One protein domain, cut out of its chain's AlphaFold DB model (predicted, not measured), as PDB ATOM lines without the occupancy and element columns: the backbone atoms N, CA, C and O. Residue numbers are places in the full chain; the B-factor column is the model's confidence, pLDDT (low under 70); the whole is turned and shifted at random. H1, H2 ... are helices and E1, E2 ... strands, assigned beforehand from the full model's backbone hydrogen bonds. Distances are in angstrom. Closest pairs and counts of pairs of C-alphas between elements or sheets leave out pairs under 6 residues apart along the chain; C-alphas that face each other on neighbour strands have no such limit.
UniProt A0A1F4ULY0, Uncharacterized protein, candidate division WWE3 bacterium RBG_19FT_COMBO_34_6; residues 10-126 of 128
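What this domain is: This is residues 10 to 126 of the 128 residues of an uncharacterized protein of candidate division WWE3 bacterium RBG_19FT_COMBO_34_6 (UniProt A0A1F4ULY0). A strongly twisted sheet of six strands is covered on one face by H1 toward the E1 edge and by H5 and H2 toward the E5 edge. The opposite face is largely bare, with short H4 on it, and H3 sits at the E5 end. The printed part has 117 residues with five named helices and six named strands, along the chain H1 E1 E2 E3 E4 H2 H3 E5 H4 E6 H5, and its class is mixed, helices and strands. The sheet's order is E1 E2 E3 E4 E6 E5, all antiparallel. The whole is compact, with a radius of gyration of the C-alphas of 13.5 A, and spans 35 by 30 by 24 A.

How they stand to each other: Look first at E1, residues 24 to 27, E2, 39 to 44, E3, 50 to 55, and E4, 60 to 67: a meander, each strand the antiparallel neighbour of the one before, in three hairpins. Within hydrogen-bond range are N 26 and O 40 at 2.8 A, N 41 and O 53 at 2.9 A, and N 52 and O 63 at 2.8 A. E4 bends by 70 degrees at residue 64. Beside it is E6, residues 103 to 109, with N 62 and O 107 at 2.8 A, then edge strand E5, 84 to 86, with N 85 and O 108 at 2.8 A. E4, helices H2, residues 68 to 76, and H3, 78 to 83, and E5 form a split strand-helix-strand unit, two strands running the same way with E6 between them, its crossover right-handed. H5, residues 112 to 124, runs along the strands over E4 and E6 at a height over the sheet of 9.3 A. On the same face H1, residues 10 to 20, runs along E2 at a height of 8.6 A; the closest C-alphas are those of Asp 11 and Leu 39, 6.1 A. H2, also on that face, is the hub: it touches H5, by H5's residues 118 to 122 alone, with C-alphas of Leu 74 and Phe 118 closest at 7.1 A. H3 only grazes the sheet; it touches H2 only at the corner, and only just, with 3 pairs of C-alphas within 8 A, the closest Leu 74 and Gly 80 at 5.0 A. H4, residues 95 to 98, on the opposite face, touches H2 with C-alphas of Ala 71 and Pro 95 closest at 6.2 A. In H1, H2, H3 and H5 every O i to N i+4 pair is within hydrogen-bond range; H4 is too short for one.

Where its parts are: Find C-alpha 10 at (126.213, 317.197, 305.688), where H1 begins its 15.6 A. E4 runs 19.2 A from C-alpha 60 at (129.313, 312.498, 317.179), and E6 17.4 A. H5 runs 18.1 A to C-alpha 124 at (139.108, 294.587, 320.327).

The domain as a whole: The C-alphas of Pro 29 and Ser 76 are farthest apart, at 37.1 A. The printed part has no cut, and the link from E1 to E2, 11 residues, is long. Mean pLDDT of the printed part is 87.0; residues 32, 88 and 90 to 92 are under 70.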
ATOM      1  N   ALA A  10     125.688 317.882 304.500       82.50
ATOM      2  CA  ALA A  10     126.213 317.197 305.688       82.50
ATOM      3  C   ALA A  10     126.320 315.668 305.524       82.50
ATOM      4  O   ALA A  10     127.255 315.049 306.031       82.50
ATOM      5  N   ASP A  11     125.411 315.061 304.757       86.06
ATOM      6  CA  ASP A  11     125.387 313.620 304.497       86.06
ATOM      7  C   ASP A  11     126.636 313.104 303.758       86.06
ATOM      8  O   ASP A  11     127.012 311.940 303.916       86.06
ATOM      9  N   ILE A  12     127.312 313.941 302.959       88.19
ATOM     10  CA  ILE A  12     128.556 313.553 302.271       88.19
ATOM     11  C   ILE A  12     129.671 313.333 303.294       88.19
ATOM     12  O   ILE A  12     130.351 312.306 303.249       88.19
ATOM     13  N   ASP A  13     129.845 314.282 304.214       88.44
ATOM     14  CA  ASP A  13     130.871 314.210 305.252       88.44
ATOM     15  C   ASP A  13     130.537 313.113 306.265       88.44
ATOM     16  O   ASP A  13     131.383 312.270 306.553       88.44
ATOM     17  N   ILE A  14     129.276 313.025 306.700       89.56
ATOM     18  CA  ILE A  14     128.793 311.962 307.591       89.56
ATOM     19  C   ILE A  14     129.086 310.574 307.018       89.56
ATOM     20  O   ILE A  14     129.632 309.716 307.713       89.56
ATOM     21  N   ARG A  15     128.746 310.338 305.745       92.62
ATOM     22  CA  ARG A  15     128.982 309.038 305.108       92.62
ATOM     23  C   ARG A  15     130.470 308.695 305.091       92.62
ATOM     24  O   ARG A  15     130.813 307.555 305.393       92.62
ATOM     25  N   LYS A  16     131.339 309.662 304.779       92.25
ATOM     26  CA  LYS A  16     132.797 309.465 304.780       92.25
ATOM     27  C   LYS A  16     133.328 309.146 306.177       92.25
ATOM     28  O   LYS A  16     134.064 308.174 306.317       92.25
ATOM     29  N   GLU A  17     132.938 309.918 307.191       92.69
ATOM     30  CA  GLU A  17     133.369 309.732 308.586       92.69
ATOM     31  C   GLU A  17     132.967 308.341 309.117       92.69
ATOM     32  O   GLU A  17     133.792 307.623 309.687       92.69
ATOM     33  N   LEU A  18     131.720 307.917 308.858       93.12
ATOM     34  CA  LEU A  18     131.210 306.599 309.252       93.12
ATOM     35  C   LEU A  18     131.899 305.454 308.500       93.12
ATOM     36  O   LEU A  18     132.298 304.465 309.116       93.12
ATOM     37  N   GLN A  19     132.068 305.577 307.180       93.25
ATOM     38  CA  GLN A  19     132.746 304.560 306.370       93.25
ATOM     39  C   GLN A  19     134.214 304.402 306.766       93.25
ATOM     40  O   GLN A  19     134.701 303.274 306.833       93.25
ATOM     41  N   HIS A  20     134.899 305.503 307.077       92.56
ATOM     42  CA  HIS A  20     136.291 305.477 307.516       92.56
ATOM     43  C   HIS A  20     136.462 304.721 308.841       92.56
ATOM     44  O   HIS A  20     137.346 303.874 308.958       92.56
ATOM     45  N   ALA A  21     135.532 304.910 309.783       91.44
ATOM     46  CA  ALA A  21     135.484 304.147 311.030       91.44
ATOM     47  C   ALA A  21     134.985 302.693 310.841       91.44
ATOM     48  O   ALA A  21     135.022 301.877 311.766       91.44
ATOM     49  N   GLY A  22     134.505 302.334 309.646       92.44
ATOM     50  CA  GLY A  22     133.900 301.037 309.348       92.44
ATOM     51  C   GLY A  22     132.559 300.820 310.057       92.44
ATOM     52  O   GLY A  22     132.275 299.707 310.504       92.44
ATOM     53  N   ILE A  23     131.769 301.881 310.205       93.31
ATOM     54  CA  ILE A  23     130.414 301.867 310.761       93.31
ATOM     55  C   ILE A  23     129.406 301.698 309.619       93.31
ATOM     56  O   ILE A  23     129.505 302.368 308.588       93.31
ATOM     57  N   THR A  24     128.406 300.833 309.800       93.25
ATOM     58  CA  THR A  24     127.325 300.671 308.819       93.25
ATOM     59  C   THR A  24     126.439 301.914 308.807       93.25
ATOM     60  O   THR A  24     125.949 302.353 309.848       93.25
ATOM     61  N   VAL A  25     126.226 302.485 307.621       93.94
ATOM     62  CA  VAL A  25     125.402 303.683 307.424       93.94
ATOM     63  C   VAL A  25     123.949 303.278 307.190       93.94
ATOM     64  O   VAL A  25     123.673 302.400 306.377       93.94
ATOM     65  N   HIS A  26     123.026 303.943 307.877       91.75
ATOM     66  CA  HIS A  26     121.587 303.771 307.718       91.75
ATOM     67  C   HIS A  26     120.917 305.107 307.422       91.75
ATOM     68  O   HIS A  26     121.243 306.124 308.035       91.75
ATOM     69  N   GLU A  27     119.946 305.080 306.514       88.69
ATOM     70  CA  GLU A  27     119.117 306.237 306.197       88.69
ATOM     71  C   GLU A  27     117.997 306.395 307.230       88.69
ATOM     72  O   GLU A  27     117.387 305.420 307.679       88.69
ATOM     73  N   VAL A  28     117.733 307.638 307.615       87.31
ATOM     74  CA  VAL A  28     116.655 308.030 308.519       87.31
ATOM     75  C   VAL A  28     115.890 309.217 307.939       87.31
ATOM     76  O   VAL A  28     116.478 310.049 307.243       87.31
ATOM     77  N   PRO A  29     114.582 309.338 308.233       82.81
ATOM     78  CA  PRO A  29     113.815 310.508 307.840       82.81
ATOM     79  C   PRO A  29     114.462 311.789 308.369       82.81
ATOM     80  O   PRO A  29     114.887 311.844 309.526       82.81
ATOM     81  N   LYS A  30     114.493 312.828 307.532       76.31
ATOM     82  CA  LYS A  30     115.027 314.142 307.897       76.31
ATOM     83  C   LYS A  30     114.260 314.699 309.101       76.31
ATOM     84  O   LYS A  30     113.072 315.009 309.002       76.31
ATOM     85  N   GLY A  31     114.934 314.795 310.243       71.69
ATOM     86  CA  GLY A  31     114.367 315.328 311.480       71.69
ATOM     87  C   GLY A  31     114.446 316.856 311.563       71.69
ATOM     88  O   GLY A  31     115.128 317.508 310.776       71.69
ATOM     89  N   ARG A  32     113.786 317.435 312.577       69.56
ATOM     90  CA  ARG A  32     114.016 318.826 313.020       69.56
ATOM     91  C   ARG A  32     115.207 318.888 313.984       69.56
ATOM     92  O   ARG A  32     115.068 319.321 315.123       69.56
ATOM     93  N   THR A  33     116.344 318.361 313.554       72.75
ATOM     94  CA  THR A  33     117.599 318.375 314.313       72.75
ATOM     95  C   THR A  33     118.462 319.552 313.877       72.75
ATOM     96  O   THR A  33     118.302 320.081 312.780       72.75
ATOM     97  N   GLU A  34     119.386 319.968 314.738       71.69
ATOM     98  CA  GLU A  34     120.259 321.122 314.478       71.69
ATOM     99  C   GLU A  34     121.178 320.905 313.262       71.69
ATOM    100  O   GLU A  34     121.550 321.852 312.568       71.69
ATOM    101  N   VAL A  35     121.509 319.644 312.976       73.38
ATOM    102  CA  VAL A  35     122.105 319.220 311.710       73.38
ATOM    103  C   VAL A  35     121.031 318.481 310.912       73.38
ATOM    104  O   VAL A  35     120.502 317.483 311.410       73.38
ATOM    105  N   PRO A  36     120.696 318.927 309.692       74.50
ATOM    106  CA  PRO A  36     119.614 318.362 308.892       74.50
ATOM    107  C   PRO A  36     120.035 317.072 308.155       74.50
ATOM    108  O   PRO A  36     119.789 316.948 306.956       74.50
ATOM    109  N   TYR A  37     120.684 316.131 308.851       79.62
ATOM    110  CA  TYR A  37     121.189 314.886 308.262       79.62
ATOM    111  C   TYR A  37     120.076 313.871 307.978       79.62
ATOM    112  O   TYR A  37     119.046 313.835 308.658       79.62
ATOM    113  N   THR A  38     120.319 312.997 307.001       84.94
ATOM    114  CA  THR A  38     119.489 311.810 306.727       84.94
ATOM    115  C   THR A  38     120.228 310.504 306.993       84.94
ATOM    116  O   THR A  38     119.678 309.429 306.787       84.94
ATOM    117  N   LEU A  39     121.467 310.568 307.489       89.19
ATOM    118  CA  LEU A  39     122.316 309.405 307.721       89.19
ATOM    119  C   LEU A  39     122.713 309.264 309.190       89.19
ATOM    120  O   LEU A  39     123.160 310.218 309.824       89.19
ATOM    121  N   ILE A  40     122.620 308.041 309.706       92.50
ATOM    122  CA  ILE A  40     123.147 307.654 311.017       92.50
ATOM    123  C   ILE A  40     124.050 306.434 310.883       92.50
ATOM    124  O   ILE A  40     123.905 305.629 309.964       92.50
ATOM    125  N   GLY A  41     124.965 306.269 311.831       92.62
ATOM    126  CA  GLY A  41     125.708 305.026 311.973       92.62
ATOM    127  C   GLY A  41     124.959 304.055 312.872       92.62
ATOM    128  O   GLY A  41     124.421 304.459 313.907       92.62
ATOM    129  N   LYS A  42     124.947 302.770 312.519       93.56
ATOM    130  CA  LYS A  42     124.538 301.709 313.439       93.56
ATOM    131  C   LYS A  42     125.525 300.558 313.435       93.56
ATOM    132  O   LYS A  42     126.047 300.179 312.391       93.56
ATOM    133  N   LEU A  43     125.750 299.982 314.611       92.94
ATOM    134  CA  LEU A  43     126.522 298.754 314.766       92.94
ATOM    135  C   LEU A  43     125.801 297.798 315.721       92.94
ATOM    136  O   LEU A  43     125.391 298.228 316.800       92.94
ATOM    137  N   PRO A  44     125.646 296.513 315.366       91.25
ATOM    138  CA  PRO A  44     125.061 295.535 316.274       91.25
ATOM    139  C   PRO A  44     125.985 295.318 317.472       91.25
ATOM    140  O   PRO A  44     127.196 295.173 317.310       91.25
ATOM    141  N   CYS A  45     125.424 295.271 318.678       87.19
ATOM    142  CA  CYS A  45     126.169 294.891 319.871       87.19
ATOM    143  C   CYS A  45     125.980 293.390 320.114       87.19
ATOM    144  O   CYS A  45     124.865 292.921 320.329       87.19
ATOM    145  N   LYS A  46     127.077 292.631 320.135       85.81
ATOM    146  CA  LYS A  46     127.084 291.177 320.376       85.81
ATOM    147  C   LYS A  46     126.569 290.794 321.760       85.81
ATOM    148  O   LYS A  46     126.128 289.667 321.951       85.81
ATOM    149  N   LYS A  47     126.663 291.705 322.733       76.19
ATOM    150  CA  LYS A  47     126.221 291.458 324.112       76.19
ATOM    151  C   LYS A  47     124.761 291.841 324.334       76.19
ATOM    152  O   LYS A  47     124.046 291.088 324.983       76.19
ATOM    153  N   SER A  48     124.329 293.004 323.842       74.62
ATOM    154  CA  SER A  48     122.941 293.469 323.952       74.62
ATOM    155  C   SER A  48     122.709 294.739 323.128       74.62
ATOM    156  O   SER A  48     123.441 295.716 323.287       74.62
ATOM    157  N   GLY A  49     121.665 294.752 322.296       83.25
ATOM    158  CA  GLY A  49     121.179 295.948 321.599       83.25
ATOM    159  C   GLY A  49     121.996 296.376 320.373       83.25
ATOM    160  O   GLY A  49     122.583 295.562 319.663       83.25
ATOM    161  N   GLU A  50     122.008 297.682 320.106       90.88
ATOM    162  CA  GLU A  50     122.732 298.306 318.996       90.88
ATOM    163  C   GLU A  50     123.418 299.593 319.461       90.88
ATOM    164  O   GLU A  50     122.910 300.299 320.333       90.88
ATOM    165  N   PHE A  51     124.563 299.905 318.861       93.38
ATOM    166  CA  PHE A  51     125.165 301.227 318.930       93.38
ATOM    167  C   PHE A  51     124.571 302.099 317.838       93.38
ATOM    168  O   PHE A  51     124.530 301.699 316.674       93.38
ATOM    169  N   LYS A  52     124.153 303.301 318.209       94.25
ATOM    170  CA  LYS A  52     123.677 304.348 317.311       94.25
ATOM    171  C   LYS A  52     124.654 305.507 317.354       94.25
ATOM    172  O   LYS A  52     125.006 305.969 318.432       94.25
ATOM    173  N   PHE A  53     125.043 305.984 316.185       94.06
ATOM    174  CA  PHE A  53     125.921 307.129 316.004       94.06
ATOM    175  C   PHE A  53     125.116 308.212 315.297       94.06
ATOM    176  O   PHE A  53     124.667 308.014 314.166       94.06
ATOM    177  N   THR A  54     124.904 309.342 315.962       91.69
ATOM    178  CA  THR A  54     124.183 310.500 315.425       91.69
ATOM    179  C   THR A  54     125.084 311.723 315.391       91.69
ATOM    180  O   THR A  54     125.973 311.886 316.229       91.69
ATOM    181  N   ARG A  55     124.881 312.593 314.401       87.81
ATOM    182  CA  ARG A  55     125.754 313.749 314.195       87.81
ATOM    183  C   ARG A  55     125.223 314.989 314.921       87.81
ATOM    184  O   ARG A  55     124.071 315.362 314.736       87.81
ATOM    185  N   ALA A  56     126.068 315.646 315.713       85.62
ATOM    186  CA  ALA A  56     125.818 316.983 316.271       85.62
ATOM    187  C   ALA A  56     126.551 318.065 315.450       85.62
ATOM    188  O   ALA A  56     127.039 317.771 314.366       85.62
ATOM    189  N   TRP A  57     126.675 319.314 315.920       82.88
ATOM    190  CA  TRP A  57     127.315 320.395 315.138       82.88
ATOM    191  C   TRP A  57     128.741 320.039 314.707       82.88
ATOM    192  O   TRP A  57     129.056 320.048 313.521       82.88
ATOM    193  N   TYR A  58     129.593 319.629 315.649       85.88
ATOM    194  CA  TYR A  58     131.018 319.354 315.402       85.88
ATOM    195  C   TYR A  58     131.521 318.020 315.980       85.88
ATOM    196  O   TYR A  58     132.688 317.692 315.794       85.88
ATOM    197  N   TYR A  59     130.651 317.250 316.638       88.81
ATOM    198  CA  TYR A  59     130.961 315.955 317.244       88.81
ATOM    199  C   TYR A  59     129.925 314.880 316.881       88.81
ATOM    200  O   TYR A  59     128.862 315.172 316.315       88.81
ATOM    201  N   TRP A  60     130.237 313.631 317.214       92.31
ATOM    202  CA  TRP A  60     129.313 312.498 317.179       92.31
ATOM    203  C   TRP A  60     128.741 312.224 318.559       92.31
ATOM    204  O   TRP A  60     129.472 312.241 319.541       92.31
ATOM    205  N   VAL A  61     127.454 311.911 318.621       91.94
ATOM    206  CA  VAL A  61     126.817 311.338 319.804       91.94
ATOM    207  C   VAL A  61     126.669 309.845 319.570       91.94
ATOM    208  O   VAL A  61     126.109 309.411 318.563       91.94
ATOM    209  N   VAL A  62     127.184 309.055 320.500       93.75
ATOM    210  CA  VAL A  62     127.075 307.601 320.478       93.75
ATOM    211  C   VAL A  62     126.140 307.174 321.586       93.75
ATOM    212  O   VAL A  62     126.375 307.496 322.747       93.75
ATOM    213  N   SER A  63     125.109 306.416 321.230       91.94
ATOM    214  CA  SER A  63     124.219 305.757 322.175       91.94
ATOM    215  C   SER A  63     124.367 304.247 322.055       91.94
ATOM    216  O   SER A  63     124.195 303.697 320.971       91.94
ATOM    217  N   GLY A  64     124.702 303.575 323.150       90.62
ATOM    218  CA  GLY A  64     124.828 302.119 323.186       90.62
ATOM    219  C   GLY A  64     125.630 301.628 324.389       90.62
ATOM    220  O   GLY A  64     126.402 302.399 324.961       90.62
ATOM    221  N   PRO A  65     125.466 300.357 324.790       91.50
ATOM    222  CA  PRO A  65     125.989 299.861 326.055       91.50
ATOM    223  C   PRO A  65     127.489 299.556 325.975       91.50
ATOM    224  O   PRO A  65     127.901 298.505 325.481       91.50
ATOM    225  N   VAL A  66     128.322 300.448 326.516       91.12
ATOM    226  CA  VAL A  66     129.763 300.204 326.684       91.12
ATOM    227  C   VAL A  66     130.039 299.692 328.098       91.12
ATOM    228  O   VAL A  66     129.769 300.415 329.055       91.12
ATOM    229  N   PRO A  67     130.596 298.480 328.273       91.75
ATOM    230  CA  PRO A  67     130.985 297.965 329.584       91.75
ATOM    231  C   PRO A  67     132.013 298.860 330.289       91.75
ATOM    232  O   PRO A  67     132.947 299.353 329.651       91.75
ATOM    233  N   LEU A  68     131.907 298.999 331.614       90.06
ATOM    234  CA  LEU A  68     132.797 299.857 332.408       90.06
ATOM    235  C   LEU A  68     134.292 299.558 332.197       90.06
ATOM    236  O   LEU A  68     135.098 300.478 332.106       90.06
ATOM    237  N   ASN A  69     134.687 298.286 332.083       91.12
ATOM    238  CA  ASN A  69     136.091 297.923 331.857       91.12
ATOM    239  C   ASN A  69     136.627 298.465 330.519       91.12
ATOM    240  O   ASN A  69     137.784 298.868 330.440       91.12
ATOM    241  N   VAL A  70     135.780 298.515 329.490       91.69
ATOM    242  CA  VAL A  70     136.134 299.068 328.178       91.69
ATOM    243  C   VAL A  70     136.122 300.592 328.210       91.69
ATOM    244  O   VAL A  70     137.019 301.218 327.656       91.69
ATOM    245  N   ALA A  71     135.172 301.196 328.926       90.31
ATOM    246  CA  ALA A  71     135.144 302.638 329.149       90.31
ATOM    247  C   ALA A  71     136.414 303.146 329.854       90.31
ATOM    248  O   ALA A  71     136.984 304.160 329.456       90.31
ATOM    249  N   LYS A  72     136.908 302.406 330.855       90.56
ATOM    250  CA  LYS A  72     138.186 302.698 331.523       90.56
ATOM    251  C   LYS A  72     139.373 302.611 330.566       90.56
ATOM    252  O   LYS A  72     140.263 303.454 330.637       90.56
ATOM    253  N   GLU A  73     139.392 301.631 329.662       91.12
ATOM    254  CA  GLU A  73     140.445 301.533 328.644       91.12
ATOM    255  C   GLU A  73     140.400 302.724 327.687       91.12
ATOM    256  O   GLU A  73     141.439 303.343 327.453       91.12
ATOM    257  N   LEU A  74     139.212 303.096 327.198       89.31
ATOM    258  CA  LEU A  74     139.039 304.291 326.374       89.31
ATOM    259  C   LEU A  74     139.617 305.515 327.097       89.31
ATOM    260  O   LEU A  74     140.531 306.161 326.580       89.31
ATOM    261  N   TYR A  75     139.177 305.750 328.334       88.12
ATOM    262  CA  TYR A  75     139.626 306.858 329.179       88.12
ATOM    263  C   TYR A  75     141.116 306.806 329.553       88.12
ATOM    264  O   TYR A  75     141.711 307.828 329.882       88.12
ATOM    265  N   SER A  76     141.763 305.641 329.515       88.00
ATOM    266  CA  SER A  76     143.184 305.525 329.872       88.00
ATOM    267  C   SER A  76     144.119 306.182 328.850       88.00
ATOM    268  O   SER A  76     145.246 306.548 329.185       88.00
ATOM    269  N   THR A  77     143.652 306.370 327.612       87.31
ATOM    270  CA  THR A  77     144.453 306.918 326.511       87.31
ATOM    271  C   THR A  77     144.316 308.434 326.380       87.31
ATOM    272  O   THR A  77     143.275 309.007 326.691       87.31
ATOM    273  N   ALA A  78     145.355 309.100 325.864       86.62
ATOM    274  CA  ALA A  78     145.316 310.543 325.613       86.62
ATOM    275  C   ALA A  78     144.194 310.936 324.634       86.62
ATOM    276  O   ALA A  78     143.505 311.927 324.863       86.62
ATOM    277  N   ILE A  79     143.976 310.124 323.590       86.19
ATOM    278  CA  ILE A  79     142.888 310.307 322.619       86.19
ATOM    279  C   ILE A  79     141.538 310.184 323.319       86.19
ATOM    280  O   ILE A  79     140.698 311.059 323.166       86.19
ATOM    281  N   GLY A  80     141.327 309.147 324.136       82.69
ATOM    282  CA  GLY A  80     140.053 308.971 324.824       82.69
ATOM    283  C   GLY A  80     139.745 310.082 325.829       82.69
ATOM    284  O   GLY A  80     138.624 310.573 325.845       82.69
ATOM    285  N   LYS A  81     140.732 310.560 326.601       83.12
ATOM    286  CA  LYS A  81     140.527 311.696 327.525       83.12
ATOM    287  C   LYS A  81     140.184 313.000 326.815       83.12
ATOM    288  O   LYS A  81     139.454 313.816 327.370       83.12
ATOM    289  N   ARG A  82     140.765 313.219 325.635       85.00
ATOM    290  CA  ARG A  82     140.612 314.464 324.880       85.00
ATOM    291  C   ARG A  82     139.366 314.451 324.000       85.00
ATOM    292  O   ARG A  82     138.636 315.432 323.983       85.00
ATOM    293  N   ASP A  83     139.129 313.337 323.313       87.06
ATOM    294  CA  ASP A  83     138.219 313.271 322.172       87.06
ATOM    295  C   ASP A  83     137.024 312.329 322.395       87.06
ATOM    296  O   ASP A  83     136.109 312.366 321.581       87.06
ATOM    297  N   VAL A  84     136.994 311.491 323.446       88.19
ATOM    298  CA  VAL A  84     135.898 310.537 323.738       88.19
ATOM    299  C   VAL A  84     135.309 310.825 325.123       88.19
ATOM    300  O   VAL A  84     135.719 310.271 326.143       88.19
ATOM    301  N   ARG A  85     134.311 311.706 325.169       86.06
ATOM    302  CA  ARG A  85     133.752 312.252 326.411       86.06
ATOM    303  C   ARG A  85     132.538 311.462 326.880       86.06
ATOM    304  O   ARG A  85     131.545 311.348 326.162       86.06
ATOM    305  N   VAL A  86     132.586 310.970 328.114       83.31
ATOM    306  CA  VAL A  86     131.462 310.291 328.776       83.31
ATOM    307  C   VAL A  86     130.309 311.280 328.979       83.31
ATOM    308  O   VAL A  86     130.509 312.365 329.527       83.31
ATOM    309  N   VAL A  87     129.114 310.931 328.480       79.00
ATOM    310  CA  VAL A  87     127.865 311.725 328.574       79.00
ATOM    311  C   VAL A  87     127.992 313.159 328.015       79.00
ATOM    312  O   VAL A  87     127.157 314.022 328.258       79.00
ATOM    313  N   GLY A  88     129.044 313.447 327.242       65.69
ATOM    314  CA  GLY A  88     129.285 314.792 326.720       65.69
ATOM    315  C   GLY A  88     129.708 315.827 327.756       65.69
ATOM    316  O   GLY A  88     129.702 317.021 327.457       65.69
ATOM    317  N   HIS A  89     130.085 315.401 328.962       70.62
ATOM    318  CA  HIS A  89     130.504 316.320 330.009       70.62
ATOM    319  C   HIS A  89     131.881 316.917 329.674       70.62
ATOM    320  O   HIS A  89     132.883 316.204 329.601       70.62
ATOM    321  N   CYS A  90     131.953 318.243 329.504       61.59
ATOM    322  CA  CYS A  90     133.174 318.959 329.100       61.59
ATOM    323  C   CYS A  90     134.354 318.799 330.073       61.59
ATOM    324  O   CYS A  90     135.493 319.021 329.683       61.59
ATOM    325  N   GLY A  91     134.091 318.407 331.323       60.62
ATOM    326  CA  GLY A  91     135.125 318.096 332.315       60.62
ATOM    327  C   GLY A  91     135.780 316.715 332.170       60.62
ATOM    328  O   GLY A  91     136.655 316.408 332.969       60.62
ATOM    329  N   CYS A  92     135.353 315.883 331.207       65.50
ATOM    330  CA  CYS A  92     135.833 314.508 331.008       65.50
ATOM    331  C   CYS A  92     135.934 313.708 332.326       65.50
ATOM    332  O   CYS A  92     137.028 313.250 332.685       65.50
ATOM    333  N   PRO A  93     134.818 313.575 333.070       74.31
ATOM    334  CA  PRO A  93     134.824 312.886 334.348       74.31
ATOM    335  C   PRO A  93     135.194 311.407 334.156       74.31
ATOM    336  O   PRO A  93     134.976 310.849 333.072       74.31
ATOM    337  N   PRO A  94     135.752 310.762 335.192       79.44
ATOM    338  CA  PRO A  94     136.021 309.336 335.169       79.44
ATOM    339  C   PRO A  94     134.754 308.529 334.827       79.44
ATOM    340  O   PRO A  94     133.663 308.850 335.310       79.44
ATOM    341  N   PRO A  95     134.868 307.464 334.014       80.69
ATOM    342  CA  PRO A  95     133.729 306.635 333.620       80.69
ATOM    343  C   PRO A  95     133.003 305.978 334.809       80.69
ATOM    344  O   PRO A  95     131.827 305.639 334.702       80.69
ATOM    345  N   GLU A  96     133.675 305.804 335.947       82.75
ATOM    346  CA  GLU A  96     133.112 305.240 337.177       82.75
ATOM    347  C   GLU A  96     131.976 306.073 337.775       82.75
ATOM    348  O   GLU A  96     131.111 305.512 338.440       82.75
ATOM    349  N   GLU A  97     131.955 307.384 337.538       81.56
ATOM    350  CA  GLU A  97     130.933 308.283 338.089       81.56
ATOM    351  C   GLU A  97     129.606 308.218 337.316       81.56
ATOM    352  O   GLU A  97     128.573 308.653 337.818       81.56
ATOM    353  N   TRP A  98     129.625 307.645 336.108       81.69
ATOM    354  CA  TRP A  98     128.500 307.628 335.161       81.69
ATOM    355  C   TRP A  98     128.066 306.215 334.770       81.69
ATOM    356  O   TRP A  98     127.322 306.025 333.805       81.69
ATOM    357  N   VAL A  99     128.569 305.206 335.481       84.81
ATOM    358  CA  VAL A  99     128.211 303.819 335.220       84.81
ATOM    359  C   VAL A  99     126.819 303.520 335.769       84.81
ATOM    360  O   VAL A  99     126.555 303.638 336.961       84.81
ATOM    361  N   GLU A 100     125.938 303.045 334.898       82.19
ATOM    362  CA  GLU A 100     124.618 302.549 335.269       82.19
ATOM    363  C   GLU A 100     124.538 301.066 334.914       82.19
ATOM    364  O   GLU A 100     124.763 300.663 333.770       82.19
ATOM    365  N   ASN A 101     124.255 300.218 335.906       84.50
ATOM    366  CA  ASN A 101     124.171 298.760 335.738       84.50
ATOM    367  C   ASN A 101     125.417 298.123 335.083       84.50
ATOM    368  O   ASN A 101     125.318 297.107 334.397       84.50
ATOM    369  N   GLY A 102     126.601 298.714 335.283       85.56
ATOM    370  CA  GLY A 102     127.867 298.237 334.710       85.56
ATOM    371  C   GLY A 102     128.174 298.737 333.293       85.56
ATOM    372  O   GLY A 102     129.216 298.373 332.739       85.56
ATOM    373  N   PHE A 103     127.314 299.585 332.720       88.88
ATOM    374  CA  PHE A 103     127.470 300.139 331.379       88.88
ATOM    375  C   PHE A 103     127.433 301.667 331.380       88.88
ATOM    376  O   PHE A 103     126.865 302.301 332.263       88.88
ATOM    377  N   ILE A 104     128.022 302.249 330.343       89.69
ATOM    378  CA  ILE A 104     127.875 303.658 329.992       89.69
ATOM    379  C   ILE A 104     127.215 303.704 328.626       89.69
ATOM    380  O   ILE A 104     127.701 303.082 327.679       89.69
ATOM    381  N   ASN A 105     126.104 304.430 328.544       89.31
ATOM    382  CA  ASN A 105     125.208 304.379 327.392       89.31
ATOM    383  C   ASN A 105     125.340 305.574 326.442       89.31
ATOM    384  O   ASN A 105     124.691 305.566 325.399       89.31
ATOM    385  N   SER A 106     126.130 306.596 326.795       91.00
ATOM    386  CA  SER A 106     126.253 307.839 326.026       91.00
ATOM    387  C   SER A 106     127.690 308.358 325.981       91.00
ATOM    388  O   SER A 106     128.343 308.481 327.022       91.00
ATOM    389  N   TYR A 107     128.164 308.698 324.780       91.56
ATOM    390  CA  TYR A 107     129.475 309.306 324.541       91.56
ATOM    391  C   TYR A 107     129.386 310.419 323.505       91.56
ATOM    392  O   TYR A 107     128.636 310.306 322.537       91.56
ATOM    393  N   HIS A 108     130.183 311.472 323.675       92.31
ATOM    394  CA  HIS A 108     130.407 312.491 322.654       92.31
ATOM    395  C   HIS A 108     131.830 312.357 322.118       92.31
ATOM    396  O   HIS A 108     132.777 312.295 322.902       92.31
ATOM    397  N   ILE A 109     131.974 312.299 320.798       93.00
ATOM    398  CA  ILE A 109     133.255 312.086 320.130       93.00
ATOM    399  C   ILE A 109     133.581 313.273 319.231       93.00
ATOM    400  O   ILE A 109     132.886 313.513 318.245       93.00
ATOM    401  N   ASP A 110     134.651 313.992 319.554       90.56
ATOM    402  CA  ASP A 110     134.944 315.302 318.955       90.56
ATOM    403  C   ASP A 110     135.895 315.231 317.742       90.56
ATOM    404  O   ASP A 110     136.094 316.220 317.027       90.56
ATOM    405  N   SER A 111     136.497 314.067 317.477       92.06
ATOM    406  CA  SER A 111     137.482 313.884 316.406       92.06
ATOM    407  C   SER A 111     137.288 312.571 315.639       92.06
ATOM    408  O   SER A 111     136.719 311.606 316.149       92.06
ATOM    409  N   GLN A 112     137.774 312.528 314.390       92.62
ATOM    410  CA  GLN A 112     137.750 311.294 313.590       92.62
ATOM    411  C   GLN A 112     138.652 310.232 314.215       92.62
ATOM    412  O   GLN A 112     138.262 309.076 314.307       92.62
ATOM    413  N   GLU A 113     139.817 310.643 314.718       93.06
ATOM    414  CA  GLU A 113     140.735 309.767 315.443       93.06
ATOM    415  C   GLU A 113     140.058 309.138 316.672       93.06
ATOM    416  O   GLU A 113     140.185 307.937 316.901       93.06
ATOM    417  N   GLY A 114     139.272 309.919 317.422       92.88
ATOM    418  CA  GLY A 114     138.470 309.429 318.541       92.88
ATOM    419  C   GLY A 114     137.389 308.437 318.110       92.88
ATOM    420  O   GLY A 114     137.192 307.427 318.784       92.88
ATOM    421  N   LEU A 115     136.725 308.676 316.973       93.75
ATOM    422  CA  LEU A 115     135.693 307.780 316.437       93.75
ATOM    423  C   LEU A 115     136.297 306.440 316.007       93.75
ATOM    424  O   LEU A 115     135.807 305.378 316.398       93.75
ATOM    425  N   ASP A 116     137.404 306.496 315.269       94.12
ATOM    426  CA  ASP A 116     138.149 305.323 314.824       94.12
ATOM    427  C   ASP A 116     138.670 304.531 316.034       94.12
ATOM    428  O   ASP A 116     138.526 303.306 316.105       94.12
ATOM    429  N   PHE A 117     139.224 305.231 317.029       94.19
ATOM    430  CA  PHE A 117     139.713 304.632 318.267       94.19
ATOM    431  C   PHE A 117     138.589 303.974 319.077       94.19
ATOM    432  O   PHE A 117     138.762 302.853 319.571       94.19
ATOM    433  N   PHE A 118     137.426 304.616 319.168       94.19
ATOM    434  CA  PHE A 118     136.258 304.075 319.853       94.19
ATOM    435  C   PHE A 118     135.804 302.758 319.213       94.19
ATOM    436  O   PHE A 118     135.753 301.726 319.888       94.19
ATOM    437  N   VAL A 119     135.572 302.748 317.896       94.56
ATOM    438  CA  VAL A 119     135.149 301.540 317.165       94.56
ATOM    439  C   VAL A 119     136.207 300.438 317.248       94.56
ATOM    440  O   VAL A 119     135.877 299.275 317.492       94.56
ATOM    441  N   LYS A 120     137.492 300.785 317.107       94.75
ATOM    442  CA  LYS A 120     138.600 299.830 317.239       94.75
ATOM    443  C   LYS A 120     138.624 299.177 318.620       94.75
ATOM    444  O   LYS A 120     138.830 297.967 318.717       94.75
ATOM    445  N   THR A 121     138.379 299.950 319.672       94.06
ATOM    446  CA  THR A 121     138.346 299.444 321.048       94.06
ATOM    447  C   THR A 121     137.144 298.525 321.271       94.06
ATOM    448  O   THR A 121     137.302 297.441 321.831       94.06
ATOM    449  N   LEU A 122     135.962 298.873 320.752       93.38
ATOM    450  CA  LEU A 122     134.791 297.989 320.812       93.38
ATOM    451  C   LEU A 122     135.030 296.651 320.091       93.38
ATOM    452  O   LEU A 122     134.697 295.596 320.634       93.38
ATOM    453  N   ARG A 123     135.656 296.677 318.905       93.81
ATOM    454  CA  ARG A 123     136.041 295.461 318.161       93.81
ATOM    455  C   ARG A 123     137.053 294.620 318.932       93.81
ATOM    456  O   ARG A 123     136.884 293.408 319.033       93.81
ATOM    457  N   LYS A 124     138.078 295.255 319.512       94.69
ATOM    458  CA  LYS A 124     139.108 294.587 320.327       94.69
ATOM    459  C   LYS A 124     138.491 293.792 321.482       94.69
ATOM    460  O   LYS A 124     138.942 292.689 321.768       94.69
ATOM    461  N   HIS A 125     137.445 294.328 322.108       92.75
ATOM    462  CA  HIS A 125     136.721 293.680 323.209       92.75
ATOM    463  C   HIS A 125     135.562 292.781 322.760       92.75
ATOM    464  O   HIS A 125     134.772 292.338 323.596       92.75
ATOM    465  N   ASN A 126     135.448 292.505 321.454       91.56
ATOM    466  CA  ASN A 126     134.388 291.693 320.856       91.56
ATOM    467  C   ASN A 126     132.973 292.156 321.266       91.56
ATOM    468  O   ASN A 126     132.077 291.343 321.499       91.56
TER     469      ASN A 126